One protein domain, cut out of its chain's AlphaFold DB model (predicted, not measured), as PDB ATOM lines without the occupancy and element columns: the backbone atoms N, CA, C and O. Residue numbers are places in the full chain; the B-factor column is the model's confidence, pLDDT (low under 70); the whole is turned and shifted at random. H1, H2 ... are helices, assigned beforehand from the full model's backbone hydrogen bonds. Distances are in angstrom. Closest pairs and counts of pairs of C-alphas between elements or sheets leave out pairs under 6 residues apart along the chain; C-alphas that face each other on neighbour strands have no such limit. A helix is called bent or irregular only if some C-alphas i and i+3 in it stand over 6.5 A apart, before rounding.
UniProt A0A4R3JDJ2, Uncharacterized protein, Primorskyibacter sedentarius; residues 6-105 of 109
ATOM      1  N   PRO A   6     -37.435 -16.656 -47.870       48.62
ATOM      2  CA  PRO A   6     -38.471 -17.541 -47.349       48.62
ATOM      3  C   PRO A   6     -37.986 -18.128 -46.012       48.62
ATOM      4  O   PRO A   6     -37.715 -19.315 -45.933       48.62
ATOM      5  N   GLU A   7     -37.776 -17.313 -44.975       53.78
ATOM      6  CA  GLU A   7     -36.967 -17.742 -43.818       53.78
ATOM      7  C   GLU A   7     -37.596 -18.877 -43.015       53.78
ATOM      8  O   GLU A   7     -36.889 -19.803 -42.637       53.78
ATOM      9  N   GLU A   8     -38.912 -18.877 -42.809       50.53
ATOM     10  CA  GLU A   8     -39.536 -19.840 -41.890       50.53
ATOM     11  C   GLU A   8     -39.729 -21.227 -42.527       50.53
ATOM     12  O   GLU A   8     -39.316 -22.238 -41.961       50.53
ATOM     13  N   GLY A   9     -40.268 -21.294 -43.750       51.22
ATOM     14  CA  GLY A   9     -40.497 -22.572 -44.438       51.22
ATOM     15  C   GLY A   9     -39.210 -23.257 -44.912       51.22
ATOM     16  O   GLY A   9     -39.141 -24.486 -44.956       51.22
ATOM     17  N   PHE A  10     -38.174 -22.480 -45.247       57.12
ATOM     18  CA  PHE A  10     -36.862 -23.036 -45.589       57.12
ATOM     19  C   PHE A  10     -36.113 -23.488 -44.334       57.12
ATOM     20  O   PHE A  10     -35.504 -24.554 -44.364       57.12
ATOM     21  N   ALA A  11     -36.219 -22.755 -43.216       59.47
ATOM     22  CA  ALA A  11     -35.599 -23.154 -41.954       59.47
ATOM     23  C   ALA A  11     -36.190 -24.453 -41.386       59.47
ATOM     24  O   ALA A  11     -35.434 -25.303 -40.921       59.47
ATOM     25  N   GLU A  12     -37.511 -24.659 -41.452       60.47
ATOM     26  CA  GLU A  12     -38.124 -25.929 -41.031       60.47
ATOM     27  C   GLU A  12     -37.659 -27.105 -41.899       60.47
ATOM     28  O   GLU A  12     -37.240 -28.137 -41.374       60.47
ATOM     29  N   LEU A  13     -37.642 -26.939 -43.226       64.44
ATOM     30  CA  LEU A  13     -37.121 -27.955 -44.147       64.44
ATOM     31  C   LEU A  13     -35.627 -28.234 -43.928       64.44
ATOM     32  O   LEU A  13     -35.197 -29.384 -44.020       64.44
ATOM     33  N   GLU A  14     -34.831 -27.210 -43.625       69.25
ATOM     34  CA  GLU A  14     -33.415 -27.361 -43.289       69.25
ATOM     35  C   GLU A  14     -33.201 -28.064 -41.949       69.25
ATOM     36  O   GLU A  14     -32.274 -28.868 -41.835       69.25
ATOM     37  N   ASN A  15     -34.046 -27.797 -40.952       69.12
ATOM     38  CA  ASN A  15     -34.002 -28.473 -39.658       69.12
ATOM     39  C   ASN A  15     -34.353 -29.956 -39.807       69.12
ATOM     40  O   ASN A  15     -33.562 -30.794 -39.379       69.12
ATOM     41  N   VAL A  16     -35.432 -30.292 -40.522       68.75
ATOM     42  CA  VAL A  16     -35.791 -31.692 -40.824       68.75
ATOM     43  C   VAL A  16     -34.671 -32.381 -41.609       68.75
ATOM     44  O   VAL A  16     -34.270 -33.500 -41.296       68.75
ATOM     45  N   ALA A  17     -34.086 -31.704 -42.602       73.12
ATOM     46  CA  ALA A  17     -32.951 -32.249 -43.344       73.12
ATOM     47  C   ALA A  17     -31.691 -32.417 -42.474       73.12
ATOM     48  O   ALA A  17     -30.840 -33.253 -42.777       73.12
ATOM     49  N   ARG A  18     -31.517 -31.612 -41.422       76.69
ATOM     50  CA  ARG A  18     -30.417 -31.752 -40.461       76.69
ATOM     51  C   ARG A  18     -30.652 -32.945 -39.540       76.69
ATOM     52  O   ARG A  18     -29.734 -33.741 -39.382       76.69
ATOM     53  N   GLU A  19     -31.859 -33.096 -39.009       73.44
ATOM     54  CA  GLU A  19     -32.255 -34.227 -38.162       73.44
ATOM     55  C   GLU A  19     -32.063 -35.560 -38.887       73.44
ATOM     56  O   GLU A  19     -31.344 -36.428 -38.397       73.44
ATOM     57  N   VAL A  20     -32.567 -35.677 -40.119       74.31
ATOM     58  CA  VAL A  20     -32.393 -36.889 -40.938       74.31
ATOM     59  C   VAL A  20     -30.911 -37.197 -41.192       74.31
ATOM     60  O   VAL A  20     -30.503 -38.358 -41.179       74.31
ATOM     61  N   ARG A  21     -30.066 -36.177 -41.395       77.62
ATOM     62  CA  ARG A  21     -28.616 -36.385 -41.559       77.62
ATOM     63  C   ARG A  21     -27.944 -36.879 -40.287       77.62
ATOM     64  O   ARG A  21     -27.011 -37.677 -40.384       77.62
ATOM     65  N   GLU A  22     -28.361 -36.394 -39.123       77.81
ATOM     66  CA  GLU A  22     -27.833 -36.879 -37.847       77.81
ATOM     67  C   GLU A  22     -28.271 -38.324 -37.589       77.81
ATOM     68  O   GLU A  22     -27.411 -39.162 -37.321       77.81
ATOM     69  N   GLU A  23     -29.540 -38.669 -37.823       72.38
ATOM     70  CA  GLU A  23     -30.004 -40.062 -37.730       72.38
ATOM     71  C   GLU A  23     -29.229 -40.992 -38.676       72.38
ATOM     72  O   GLU A  23     -28.795 -42.078 -38.288       72.38
ATOM     73  N   LEU A  24     -28.963 -40.563 -39.915       76.56
ATOM     74  CA  LEU A  24     -28.148 -41.337 -40.859       76.56
ATOM     75  C   LEU A  24     -26.695 -41.502 -40.390       76.56
ATOM     76  O   LEU A  24     -26.068 -42.536 -40.653       76.56
ATOM     77  N   ARG A  25     -26.128 -40.502 -39.703       79.81
ATOM     78  CA  ARG A  25     -24.788 -40.598 -39.104       79.81
ATOM     79  C   ARG A  25     -24.766 -41.573 -37.936       79.81
ATOM     80  O   ARG A  25     -23.800 -42.332 -37.833       79.81
ATOM     81  N   GLU A  26     -25.787 -41.566 -37.089       77.31
ATOM     82  CA  GLU A  26     -25.925 -42.515 -35.981       77.31
ATOM     83  C   GLU A  26     -26.108 -43.940 -36.496       77.31
ATOM     84  O   GLU A  26     -25.287 -44.803 -36.186       77.31
ATOM     85  N   ALA A  27     -27.041 -44.159 -37.424       72.75
ATOM     86  CA  ALA A  27     -27.231 -45.458 -38.066       72.75
ATOM     87  C   ALA A  27     -25.936 -45.966 -38.728       72.75
ATOM     88  O   ALA A  27     -25.611 -47.153 -38.680       72.75
ATOM     89  N   ARG A  28     -25.133 -45.070 -39.321       76.75
ATOM     90  CA  ARG A  28     -23.815 -45.430 -39.858       76.75
ATOM     91  C   ARG A  28     -22.850 -45.908 -38.770       76.75
ATOM     92  O   ARG A  28     -22.083 -46.833 -39.050       76.75
ATOM     93  N   LYS A  29     -22.831 -45.281 -37.590       79.50
ATOM     94  CA  LYS A  29     -21.979 -45.700 -36.462       79.50
ATOM     95  C   LYS A  29     -22.409 -47.067 -35.942       79.50
ATOM     96  O   LYS A  29     -21.572 -47.964 -35.893       79.50
ATOM     97  N   ASP A  30     -23.700 -47.266 -35.701       74.62
ATOM     98  CA  ASP A  30     -24.237 -48.540 -35.204       74.62
ATOM     99  C   ASP A  30     -23.887 -49.707 -36.136       74.62
ATOM    100  O   ASP A  30     -23.533 -50.807 -35.704       74.62
ATOM    101  N   LEU A  31     -23.903 -49.461 -37.447       71.12
ATOM    102  CA  LEU A  31     -23.523 -50.458 -38.446       71.12
ATOM    103  C   LEU A  31     -22.008 -50.699 -38.513       71.12
ATOM    104  O   LEU A  31     -21.575 -51.808 -38.840       71.12
ATOM    105  N   GLN A  32     -21.182 -49.695 -38.210       77.12
ATOM    106  CA  GLN A  32     -19.737 -49.889 -38.054       77.12
ATOM    107  C   GLN A  32     -19.415 -50.726 -36.817       77.12
ATOM    108  O   GLN A  32     -18.547 -51.600 -36.905       77.12
ATOM    109  N   ASP A  33     -20.139 -50.514 -35.723       78.75
ATOM    110  CA  ASP A  33     -20.015 -51.310 -34.506       78.75
ATOM    111  C   ASP A  33     -20.477 -52.745 -34.752       78.75
ATOM    112  O   ASP A  33     -19.758 -53.692 -34.436       78.75
ATOM    113  N   LEU A  34     -21.609 -52.932 -35.437       72.62
ATOM    114  CA  LEU A  34     -22.063 -54.258 -35.850       72.62
ATOM    115  C   LEU A  34     -21.024 -54.960 -36.738       72.62
ATOM    116  O   LEU A  34     -20.725 -56.132 -36.520       72.62
ATOM    117  N   ARG A  35     -20.403 -54.250 -37.693       71.69
ATOM    118  CA  ARG A  35     -19.293 -54.797 -38.495       71.69
ATOM    119  C   ARG A  35     -18.146 -55.271 -37.612       71.69
ATOM    120  O   ARG A  35     -17.563 -56.320 -37.890       71.69
ATOM    121  N   GLN A  36     -17.772 -54.470 -36.620       76.88
ATOM    122  CA  GLN A  36     -16.667 -54.804 -35.733       76.88
ATOM    123  C   GLN A  36     -16.987 -56.065 -34.930       76.88
ATOM    124  O   GLN A  36     -16.149 -56.958 -34.876       76.88
ATOM    125  N   ARG A  37     -18.218 -56.178 -34.425       72.88
ATOM    126  CA  ARG A  37     -18.718 -57.354 -33.698       72.88
ATOM    127  C   ARG A  37     -18.756 -58.619 -34.559       72.88
ATOM    128  O   ARG A  37     -18.417 -59.698 -34.089       72.88
ATOM    129  N   VAL A  38     -19.099 -58.506 -35.845       74.31
ATOM    130  CA  VAL A  38     -18.992 -59.655 -36.764       74.31
ATOM    131  C   VAL A  38     -17.524 -60.036 -36.997       74.31
ATOM    132  O   VAL A  38     -17.181 -61.213 -36.962       74.31
ATOM    133  N   ARG A  39     -16.622 -59.061 -37.182       69.25
ATOM    134  CA  ARG A  39     -15.182 -59.330 -37.369       69.25
ATOM    135  C   ARG A  39     -14.516 -59.976 -36.158       69.25
ATOM    136  O   ARG A  39     -13.590 -60.757 -36.337       69.25
ATOM    137  N   THR A  40     -14.951 -59.638 -34.949       78.19
ATOM    138  CA  THR A  40     -14.456 -60.262 -33.713       78.19
ATOM    139  C   THR A  40     -15.073 -61.640 -33.464       78.19
ATOM    140  O   THR A  40     -14.699 -62.295 -32.496       78.19
ATOM    141  N   GLY A  41     -15.984 -62.100 -34.332       69.56
ATOM    142  CA  GLY A  41     -16.677 -63.378 -34.193       69.56
ATOM    143  C   GLY A  41     -17.753 -63.379 -33.106       69.56
ATOM    144  O   GLY A  41     -18.244 -64.446 -32.752       69.56
ATOM    145  N   GLU A  42     -18.138 -62.211 -32.574       67.00
ATOM    146  CA  GLU A  42     -19.196 -62.105 -31.560       67.00
ATOM    147  C   GLU A  42     -20.594 -62.377 -32.135       67.00
ATOM    148  O   GLU A  42     -21.502 -62.718 -31.376       67.00
ATOM    149  N   VAL A  43     -20.806 -62.208 -33.450       61.31
ATOM    150  CA  VAL A  43     -22.129 -62.358 -34.083       61.31
ATOM    151  C   VAL A  43     -22.033 -62.946 -35.498       61.31
ATOM    152  O   VAL A  43     -21.423 -62.347 -36.381       61.31
ATOM    153  N   GLY A  44     -22.739 -64.060 -35.734       65.56
ATOM    154  CA  GLY A  44     -23.024 -64.611 -37.067       65.56
ATOM    155  C   GLY A  44     -21.842 -65.269 -37.789       65.56
ATOM    156  O   GLY A  44     -20.736 -65.370 -37.265       65.56
ATOM    157  N   THR A  45     -22.089 -65.745 -39.014       67.25
ATOM    158  CA  THR A  45     -21.026 -66.250 -39.899       67.25
ATOM    159  C   THR A  45     -20.349 -65.085 -40.635       67.25
ATOM    160  O   THR A  45     -21.010 -64.143 -41.075       67.25
ATOM    161  N   GLU A  46     -19.021 -65.128 -40.791       66.38
ATOM    162  CA  GLU A  46     -18.221 -64.055 -41.416       66.38
ATOM    163  C   GLU A  46     -18.765 -63.626 -42.797       66.38
ATOM    164  O   GLU A  46     -18.788 -62.443 -43.150       66.38
ATOM    165  N   THR A  47     -19.290 -64.582 -43.563       67.25
ATOM    166  CA  THR A  47     -19.878 -64.379 -44.894       67.25
ATOM    167  C   THR A  47     -21.208 -63.626 -44.871       67.25
ATOM    168  O   THR A  47     -21.457 -62.808 -45.762       67.25
ATOM    169  N   GLU A  48     -22.062 -63.847 -43.872       67.44
ATOM    170  CA  GLU A  48     -23.299 -63.075 -43.681       67.44
ATOM    171  C   GLU A  48     -22.990 -61.638 -43.261       67.44
ATOM    172  O   GLU A  48     -23.572 -60.699 -43.809       67.44
ATOM    173  N   GLY A  49     -21.997 -61.443 -42.389       67.19
ATOM    174  CA  GLY A  49     -21.528 -60.111 -42.005       67.19
ATOM    175  C   GLY A  49     -21.006 -59.290 -43.178       67.19
ATOM    176  O   GLY A  49     -21.344 -58.113 -43.320       67.19
ATOM    177  N   LEU A  50     -20.222 -59.909 -44.065       69.88
ATOM    178  CA  LEU A  50     -19.719 -59.251 -45.274       69.88
ATOM    179  C   LEU A  50     -20.846 -58.873 -46.248       69.88
ATOM    180  O   LEU A  50     -20.787 -57.799 -46.856       69.88
ATOM    181  N   LYS A  51     -21.892 -59.702 -46.372       70.69
ATOM    182  CA  LYS A  51     -23.075 -59.396 -47.197       70.69
ATOM    183  C   LYS A  51     -23.883 -58.234 -46.629       70.69
ATOM    184  O   LYS A  51     -24.209 -57.309 -47.373       70.69
ATOM    185  N   ILE A  52     -24.153 -58.248 -45.324       72.94
ATOM    186  CA  ILE A  52     -24.850 -57.155 -44.636       72.94
ATOM    187  C   ILE A  52     -24.053 -55.859 -44.798       72.94
ATOM    188  O   ILE A  52     -24.614 -54.826 -45.153       72.94
ATOM    189  N   LEU A  53     -22.727 -55.913 -44.655       70.12
ATOM    190  CA  LEU A  53     -21.882 -54.739 -44.833       70.12
ATOM    191  C   LEU A  53     -21.934 -54.172 -46.256       70.12
ATOM    192  O   LEU A  53     -21.995 -52.954 -46.444       70.12
ATOM    193  N   ALA A  54     -21.884 -55.042 -47.265       73.44
ATOM    194  CA  ALA A  54     -21.980 -54.627 -48.658       73.44
ATOM    195  C   ALA A  54     -23.333 -53.958 -48.944       73.44
ATOM    196  O   ALA A  54     -23.360 -52.894 -49.566       73.44
ATOM    197  N   TYR A  55     -24.418 -54.534 -48.420       76.69
ATOM    198  CA  TYR A  55     -25.775 -54.005 -48.539       76.69
ATOM    199  C   TYR A  55     -25.923 -52.630 -47.869       76.69
ATOM    200  O   TYR A  55     -26.379 -51.666 -48.488       76.69
ATOM    201  N   VAL A  56     -25.409 -52.488 -46.649       73.69
ATOM    202  CA  VAL A  56     -25.378 -51.214 -45.918       73.69
ATOM    203  C   VAL A  56     -24.597 -50.149 -46.683       73.69
ATOM    204  O   VAL A  56     -25.045 -49.012 -46.819       73.69
ATOM    205  N   ARG A  57     -23.431 -50.506 -47.233       74.75
ATOM    206  CA  ARG A  57     -22.619 -49.567 -48.013       74.75
ATOM    207  C   ARG A  57     -23.347 -49.103 -49.275       74.75
ATOM    208  O   ARG A  57     -23.225 -47.933 -49.634       74.75
ATOM    209  N   SER A  58     -24.103 -49.985 -49.932       75.75
ATOM    210  CA  SER A  58     -24.933 -49.589 -51.076       75.75
ATOM    211  C   SER A  58     -26.085 -48.670 -50.676       75.75
ATOM    212  O   SER A  58     -26.296 -47.664 -51.349       75.75
ATOM    213  N   MET A  59     -26.759 -48.942 -49.556       81.62
ATOM    214  CA  MET A  59     -27.823 -48.072 -49.048       81.62
ATOM    215  C   MET A  59     -27.301 -46.680 -48.687       81.62
ATOM    216  O   MET A  59     -27.889 -45.684 -49.096       81.62
ATOM    217  N   LEU A  60     -26.161 -46.590 -47.992       75.50
ATOM    218  CA  LEU A  60     -25.542 -45.306 -47.637       75.50
ATOM    219  C   LEU A  60     -25.153 -44.486 -48.870       75.50
ATOM    220  O   LEU A  60     -25.311 -43.264 -48.884       75.50
ATOM    221  N   LYS A  61     -24.654 -45.153 -49.917       77.50
ATOM    222  CA  LYS A  61     -24.334 -44.494 -51.184       77.50
ATOM    223  C   LYS A  61     -25.598 -43.941 -51.851       77.50
ATOM    224  O   LYS A  61     -25.600 -42.778 -52.239       77.50
ATOM    225  N   ALA A  62     -26.669 -44.732 -51.908       75.06
ATOM    226  CA  ALA A  62     -27.950 -44.301 -52.470       75.06
ATOM    227  C   ALA A  62     -28.568 -43.132 -51.679       75.06
ATOM    228  O   ALA A  62     -29.043 -42.167 -52.278       75.06
ATOM    229  N   ALA A  63     -28.496 -43.164 -50.344       77.75
ATOM    230  CA  ALA A  63     -28.951 -42.067 -49.490       77.75
ATOM    231  C   ALA A  63     -28.153 -40.778 -49.752       77.75
ATOM    232  O   ALA A  63     -28.740 -39.724 -49.975       77.75
ATOM    233  N   SER A  64     -26.822 -40.877 -49.842       71.00
ATOM    234  CA  SER A  64     -25.947 -39.730 -50.137       71.00
ATOM    235  C   SER A  64     -26.220 -39.124 -51.520       71.00
ATOM    236  O   SER A  64     -26.224 -37.905 -51.685       71.00
ATOM    237  N   GLU A  65     -26.461 -39.964 -52.531       74.38
ATOM    238  CA  GLU A  65     -26.833 -39.513 -53.879       74.38
ATOM    239  C   GLU A  65     -28.202 -38.823 -53.882       74.38
ATOM    240  O   GLU A  65     -28.363 -37.777 -54.514       74.38
ATOM    241  N   THR A  66     -29.160 -39.360 -53.127       77.44
ATOM    242  CA  THR A  66     -30.494 -38.766 -52.967       77.44
ATOM    243  C   THR A  66     -30.414 -37.410 -52.270       77.44
ATOM    244  O   THR A  66     -31.029 -36.452 -52.731       77.44
ATOM    245  N   GLU A  67     -29.597 -37.278 -51.222       73.50
ATOM    246  CA  GLU A  67     -29.355 -35.994 -50.556       73.50
ATOM    247  C   GLU A  67     -28.760 -34.950 -51.507       73.50
ATOM    248  O   GLU A  67     -29.194 -33.795 -51.517       73.50
ATOM    249  N   ALA A  68     -27.787 -35.341 -52.336       74.69
ATOM    250  CA  ALA A  68     -27.180 -34.436 -53.310       74.69
ATOM    251  C   ALA A  68     -28.195 -33.967 -54.367       74.69
ATOM    252  O   ALA A  68     -28.201 -32.795 -54.753       74.69
ATOM    253  N   GLN A  69     -29.073 -34.868 -54.818       72.69
ATOM    254  CA  GLN A  69     -30.148 -34.546 -55.757       72.69
ATOM    255  C   GLN A  69     -31.213 -33.649 -55.122       72.69
ATOM    256  O   GLN A  69     -31.647 -32.689 -55.759       72.69
ATOM    257  N   LEU A  70     -31.583 -33.900 -53.865       74.81
ATOM    258  CA  LEU A  70     -32.533 -33.074 -53.124       74.81
ATOM    259  C   LEU A  70     -31.987 -31.657 -52.922       74.81
ATOM    260  O   LEU A  70     -32.686 -30.687 -53.200       74.81
ATOM    261  N   ALA A  71     -30.717 -31.529 -52.527       72.00
ATOM    262  CA  ALA A  71     -30.057 -30.235 -52.373       72.00
ATOM    263  C   ALA A  71     -30.007 -29.458 -53.698       72.00
ATOM    264  O   ALA A  71     -30.175 -28.240 -53.713       72.00
ATOM    265  N   LYS A  72     -29.806 -30.149 -54.826       71.69
ATOM    266  CA  LYS A  72     -29.873 -29.534 -56.156       71.69
ATOM    267  C   LYS A  72     -31.296 -29.076 -56.492       71.69
ATOM    268  O   LYS A  72     -31.486 -27.921 -56.853       71.69
ATOM    269  N   ALA A  73     -32.292 -29.940 -56.300       68.38
ATOM    270  CA  ALA A  73     -33.693 -29.622 -56.562       68.38
ATOM    271  C   ALA A  73     -34.212 -28.470 -55.684       68.38
ATOM    272  O   ALA A  73     -34.999 -27.653 -56.151       68.38
ATOM    273  N   GLN A  74     -33.756 -28.370 -54.432       66.19
ATOM    274  CA  GLN A  74     -34.063 -27.244 -53.545       66.19
ATOM    275  C   GLN A  74     -33.498 -25.923 -54.083       66.19
ATOM    276  O   GLN A  74     -34.225 -24.932 -54.111       66.19
ATOM    277  N   ARG A  75     -32.248 -25.910 -54.572       63.84
ATOM    278  CA  ARG A  75     -31.655 -24.719 -55.215       63.84
ATOM    279  C   ARG A  75     -32.424 -24.309 -56.467       63.84
ATOM    280  O   ARG A  75     -32.741 -23.133 -56.631       63.84
ATOM    281  N   ASP A  76     -32.768 -25.284 -57.306       63.31
ATOM    282  CA  ASP A  76     -33.507 -25.047 -58.546       63.31
ATOM    283  C   ASP A  76     -34.925 -24.508 -58.254       63.31
ATOM    284  O   ASP A  76     -35.382 -23.560 -58.894       63.31
ATOM    285  N   ARG A  77     -35.618 -25.058 -57.243       57.06
ATOM    286  CA  ARG A  77     -36.991 -24.672 -56.862       57.06
ATOM    287  C   ARG A  77     -37.077 -23.310 -56.172       57.06
ATOM    288  O   ARG A  77     -38.098 -22.642 -56.296       57.06
ATOM    289  N   ALA A  78     -36.022 -22.887 -55.486       56.94
ATOM    290  CA  ALA A  78     -35.925 -21.558 -54.888       56.94
ATOM    291  C   ALA A  78     -35.617 -20.446 -55.916       56.94
ATOM    292  O   ALA A  78     -35.459 -19.288 -55.535       56.94
ATOM    293  N   GLY A  79     -35.521 -20.768 -57.216       53.53
ATOM    294  CA  GLY A  79     -35.242 -19.785 -58.269       53.53
ATOM    295  C   GLY A  79     -33.835 -19.188 -58.182       53.53
ATOM    296  O   GLY A  79     -33.589 -18.109 -58.721       53.53
ATOM    297  N   ILE A  80     -32.913 -19.872 -57.494       52.19
ATOM    298  CA  ILE A  80     -31.566 -19.380 -57.213       52.19
ATOM    299  C   ILE A  80     -30.716 -19.506 -58.482       52.19
ATOM    300  O   ILE A  80     -30.061 -20.515 -58.735       52.19
ATOM    301  N   VAL A  81     -30.695 -18.443 -59.282       46.88
ATOM    302  CA  VAL A  81     -29.666 -18.236 -60.305       46.88
ATOM    303  C   VAL A  81     -28.570 -17.382 -59.665       46.88
ATOM    304  O   VAL A  81     -28.725 -16.172 -59.541       46.88
ATOM    305  N   ARG A  82     -27.448 -18.010 -59.275       40.94
ATOM    306  CA  ARG A  82     -26.262 -17.358 -58.663       40.94
ATOM    307  C   ARG A  82     -26.509 -16.712 -57.282       40.94
ATOM    308  O   ARG A  82     -26.165 -15.552 -57.088       40.94
ATOM    309  N   ASP A  83     -27.071 -17.470 -56.340       50.00
ATOM    310  CA  ASP A  83     -27.213 -17.121 -54.906       50.00
ATOM    311  C   ASP A  83     -28.173 -15.972 -54.534       50.00
ATOM    312  O   ASP A  83     -28.222 -15.576 -53.371       50.00
ATOM    313  N   TYR A  84     -29.006 -15.478 -55.460       45.88
ATOM    314  CA  TYR A  84     -30.023 -14.464 -55.145       45.88
ATOM    315  C   TYR A  84     -31.349 -14.724 -55.872       45.88
ATOM    316  O   TYR A  84     -31.360 -15.063 -57.054       45.88
ATOM    317  N   ALA A  85     -32.468 -14.512 -55.171       54.50
ATOM    318  CA  ALA A  85     -33.814 -14.472 -55.743       54.50
ATOM    319  C   ALA A  85     -34.323 -13.019 -55.755       54.50
ATOM    320  O   ALA A  85     -34.205 -12.300 -54.762       54.50
ATOM    321  N   ILE A  86     -34.866 -12.571 -56.891       56.66
ATOM    322  CA  ILE A  86     -35.478 -11.242 -57.032       56.66
ATOM    323  C   ILE A  86     -36.982 -11.389 -56.817       56.66
ATOM    324  O   ILE A  86     -37.644 -12.101 -57.571       56.66
ATOM    325  N   ASP A  87     -37.523 -10.689 -55.821       66.00
ATOM    326  CA  ASP A  87     -38.966 -10.578 -55.635       66.00
ATOM    327  C   ASP A  87     -39.556  -9.576 -56.638       66.00
ATOM    328  O   ASP A  87     -39.455  -8.349 -56.499       66.00
ATOM    329  N   PHE A  88     -40.169 -10.128 -57.680       68.94
ATOM    330  CA  PHE A  88     -40.812  -9.353 -58.730       68.94
ATOM    331  C   PHE A  88     -42.101  -8.663 -58.263       68.94
ATOM    332  O   PHE A  88     -42.437  -7.618 -58.824       68.94
ATOM    333  N   ASP A  89     -42.789  -9.164 -57.235       68.19
ATOM    334  CA  ASP A  89     -44.043  -8.579 -56.751       68.19
ATOM    335  C   ASP A  89     -43.787  -7.319 -55.919       68.19
ATOM    336  O   ASP A  89     -44.419  -6.275 -56.152       68.19
ATOM    337  N   ALA A  90     -42.795  -7.342 -55.021       69.44
ATOM    338  CA  ALA A  90     -42.379  -6.121 -54.336       69.44
ATOM    339  C   ALA A  90     -41.720  -5.120 -55.292       69.44
ATOM    340  O   ALA A  90     -41.992  -3.920 -55.199       69.44
ATOM    341  N   ALA A  91     -40.908  -5.582 -56.253       76.69
ATOM    342  CA  ALA A  91     -40.336  -4.700 -57.270       76.69
ATOM    343  C   ALA A  91     -41.433  -4.010 -58.096       76.69
ATOM    344  O   ALA A  91     -41.386  -2.797 -58.306       76.69
ATOM    345  N   ARG A  92     -42.466  -4.752 -58.509       80.62
ATOM    346  CA  ARG A  92     -43.617  -4.209 -59.236       80.62
ATOM    347  C   ARG A  92     -44.383  -3.183 -58.406       80.62
ATOM    348  O   ARG A  92     -44.762  -2.143 -58.942       80.62
ATOM    349  N   SER A  93     -44.569  -3.441 -57.115       80.81
ATOM    350  CA  SER A  93     -45.245  -2.519 -56.196       80.81
ATOM    351  C   SER A  93     -44.450  -1.225 -55.986       80.81
ATOM    352  O   SER A  93     -45.011  -0.131 -56.049       80.81
ATOM    353  N   GLU A  94     -43.129  -1.320 -55.811       83.50
ATOM    354  CA  GLU A  94     -42.238  -0.163 -55.660       83.50
ATOM    355  C   GLU A  94     -42.191   0.690 -56.936       83.50
ATOM    356  O   GLU A  94     -42.310   1.919 -56.879       83.50
ATOM    357  N   ILE A  95     -42.065   0.042 -58.097       85.06
ATOM    358  CA  ILE A  95     -42.076   0.709 -59.402       85.06
ATOM    359  C   ILE A  95     -43.439   1.362 -59.653       85.06
ATOM    360  O   ILE A  95     -43.486   2.527 -60.044       85.06
ATOM    361  N   GLY A  96     -44.540   0.661 -59.369       85.81
ATOM    362  CA  GLY A  96     -45.900   1.192 -59.482       85.81
ATOM    363  C   GLY A  96     -46.101   2.447 -58.632       85.81
ATOM    364  O   GLY A  96     -46.507   3.481 -59.153       85.81
ATOM    365  N   CYS A  97     -45.697   2.410 -57.359       83.81
ATOM    366  CA  CYS A  97     -45.746   3.572 -56.468       83.81
ATOM    367  C   CYS A  97     -44.921   4.761 -56.983       83.81
ATOM    368  O   CYS A  97     -45.358   5.911 -56.880       83.81
ATOM    369  N   ARG A  98     -43.726   4.519 -57.538       86.69
ATOM    370  CA  ARG A  98     -42.896   5.586 -58.126       86.69
ATOM    371  C   ARG A  98     -43.538   6.184 -59.376       86.69
ATOM    372  O   ARG A  98     -43.567   7.406 -59.508       86.69
ATOM    373  N   LEU A  99     -44.083   5.349 -60.256       88.25
ATOM    374  CA  LEU A  99     -44.786   5.798 -61.458       88.25
ATOM    375  C   LEU A  99     -46.064   6.568 -61.117       88.25
ATOM    376  O   LEU A  99     -46.343   7.586 -61.746       88.25
ATOM    377  N   ASP A 100     -46.806   6.148 -60.095       87.25
ATOM    378  CA  ASP A 100     -47.996   6.864 -59.634       87.25
ATOM    379  C   ASP A 100     -47.654   8.224 -59.021       87.25
ATOM    380  O   ASP A 100     -48.391   9.188 -59.228       87.25
ATOM    381  N   ARG A 101     -46.517   8.353 -58.323       82.50
ATOM    382  CA  ARG A 101     -46.016   9.661 -57.866       82.50
ATOM    383  C   ARG A 101     -45.654  10.573 -59.036       82.50
ATOM    384  O   ARG A 101     -46.066  11.726 -59.034       82.50
ATOM    385  N   LEU A 102     -44.963  10.053 -60.052       85.06
ATOM    386  CA  LEU A 102     -44.649  10.821 -61.264       85.06
ATOM    387  C   LEU A 102     -45.920  11.259 -62.003       85.06
ATOM    388  O   LEU A 102     -46.031  12.412 -62.403       85.06
ATOM    389  N   ARG A 103     -46.922  10.378 -62.112       82.12
ATOM    390  CA  ARG A 103     -48.226  10.707 -62.713       82.12
ATOM    391  C   ARG A 103     -48.986  11.787 -61.955       82.12
ATOM    392  O   ARG A 103     -49.741  12.516 -62.585       82.12
ATOM    393  N   ARG A 104     -48.833  11.869 -60.629       79.88
ATOM    394  CA  ARG A 104     -49.425  12.945 -59.819       79.88
ATOM    395  C   ARG A 104     -48.698  14.269 -60.043       79.88
ATOM    396  O   ARG A 104     -49.375  15.258 -60.276       79.88
ATOM    397  N   CYS A 105     -47.364  14.272 -60.078       74.44
ATOM    398  CA  CYS A 105     -46.587  15.475 -60.400       74.44
ATOM    399  C   CYS A 105     -46.872  16.007 -61.814       74.44
ATOM    400  O   CYS A 105     -46.979  17.208 -61.993       74.44
TER     401      CYS A 105
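This is residues 6 to 105 of the 109 residues of an uncharacterized protein of Primorskyibacter sedentarius (UniProt A0A4R3JDJ2). A long helical hairpin, H1 and H2 side by side, carries a shorter third helix, H3, as an arm that sticks out beyond the hairpin's open end, pointing on roughly the way H2 runs. H1 and H2 meet in the part of the hairpin near its turn and draw apart towards the open end, where residues 84 to 105 stand free, of which 88 to 105 belong to H3. The printed part has 100 residues with three named helices, in the order H1, H2, H3, and no named strand; its class is all helix. It is extended, with a radius of gyration of the C-alphas of 25.0 A, and its outline is a rod spanning 88 by 19 by 14 A, with the hairpin and the arm end to end along its length.

Start with the longest helix by residues, H1, residues 7 to 39, and compare it with H2, residues 46 to 77. The two touch, with 9 pairs of C-alphas within 8 A. Look first at Val 38 and Gly 49, whose C-alphas are the closest of the two helices at 5.8 A. Each touches the other with a part of its length alone: H1 touches H2 with residues 28 to 39 alone, and H2 touches H1 with residues 46 to 60 alone. Their lines stand at a shallow tilt of 13 degrees, they run opposite ways, and their centres are 11.8 A from each other. H1 and H2 form a helical hairpin, two helices that follow each other and run opposite ways. Now go on to H3, residues 88 to 105, which touches no helix. H1 and H3 are apart, with no C-alpha of the one within 8 A of the other, and by the same test H2 and H3 are apart too. Compare the N-to-C directions of H2 and H3: their y components are 0.90 and 0.95. In the backbones of H1, H2 and H3, every O i to N i+4 pair is within hydrogen-bond range.

Find C-alpha 7 of Glu 7 at (-36.967, -17.742, -43.818), where H1 begins; from there the helix runs 47.4 A, from first to last C-alpha, to Arg 39, with y falling to -59.330 at its last C-alpha. Residues 40 to 45 then lead to Glu 46, whose C-alpha at (-18.221, -64.055, -41.416) begins H2. Follow H2 over 46.3 A to Arg 77, where C-alpha 77 has y at -24.672. After residues 78 to 87 comes H3, from Phe 88 to Cys 105, which is 25.5 A long and ends at C-alpha 105, (-46.587, 15.475, -60.400). None of the three helices is bent or irregular.

Look for the two C-alphas farthest apart, those of Gly 41 and Cys 105, 88.3 A from each other. Without the residues that stand free, the body has 78 residues, spans 52 by 19 by 14 A and has a radius of gyration of 17.6 A. The printed part runs from residue 6 to residue 105 and has no cut. The link from H1 to H2 has 6 residues and the link from H2 to H3 has 10; both are short but not tight. In the B-factor column, the mean pLDDT of the printed part is 70.6, and H3 has a mean of 81. In this model 40 residues are under 70, namely residues 6 to 16, residue 39, residues 41 to 50 and residues 73 to 90.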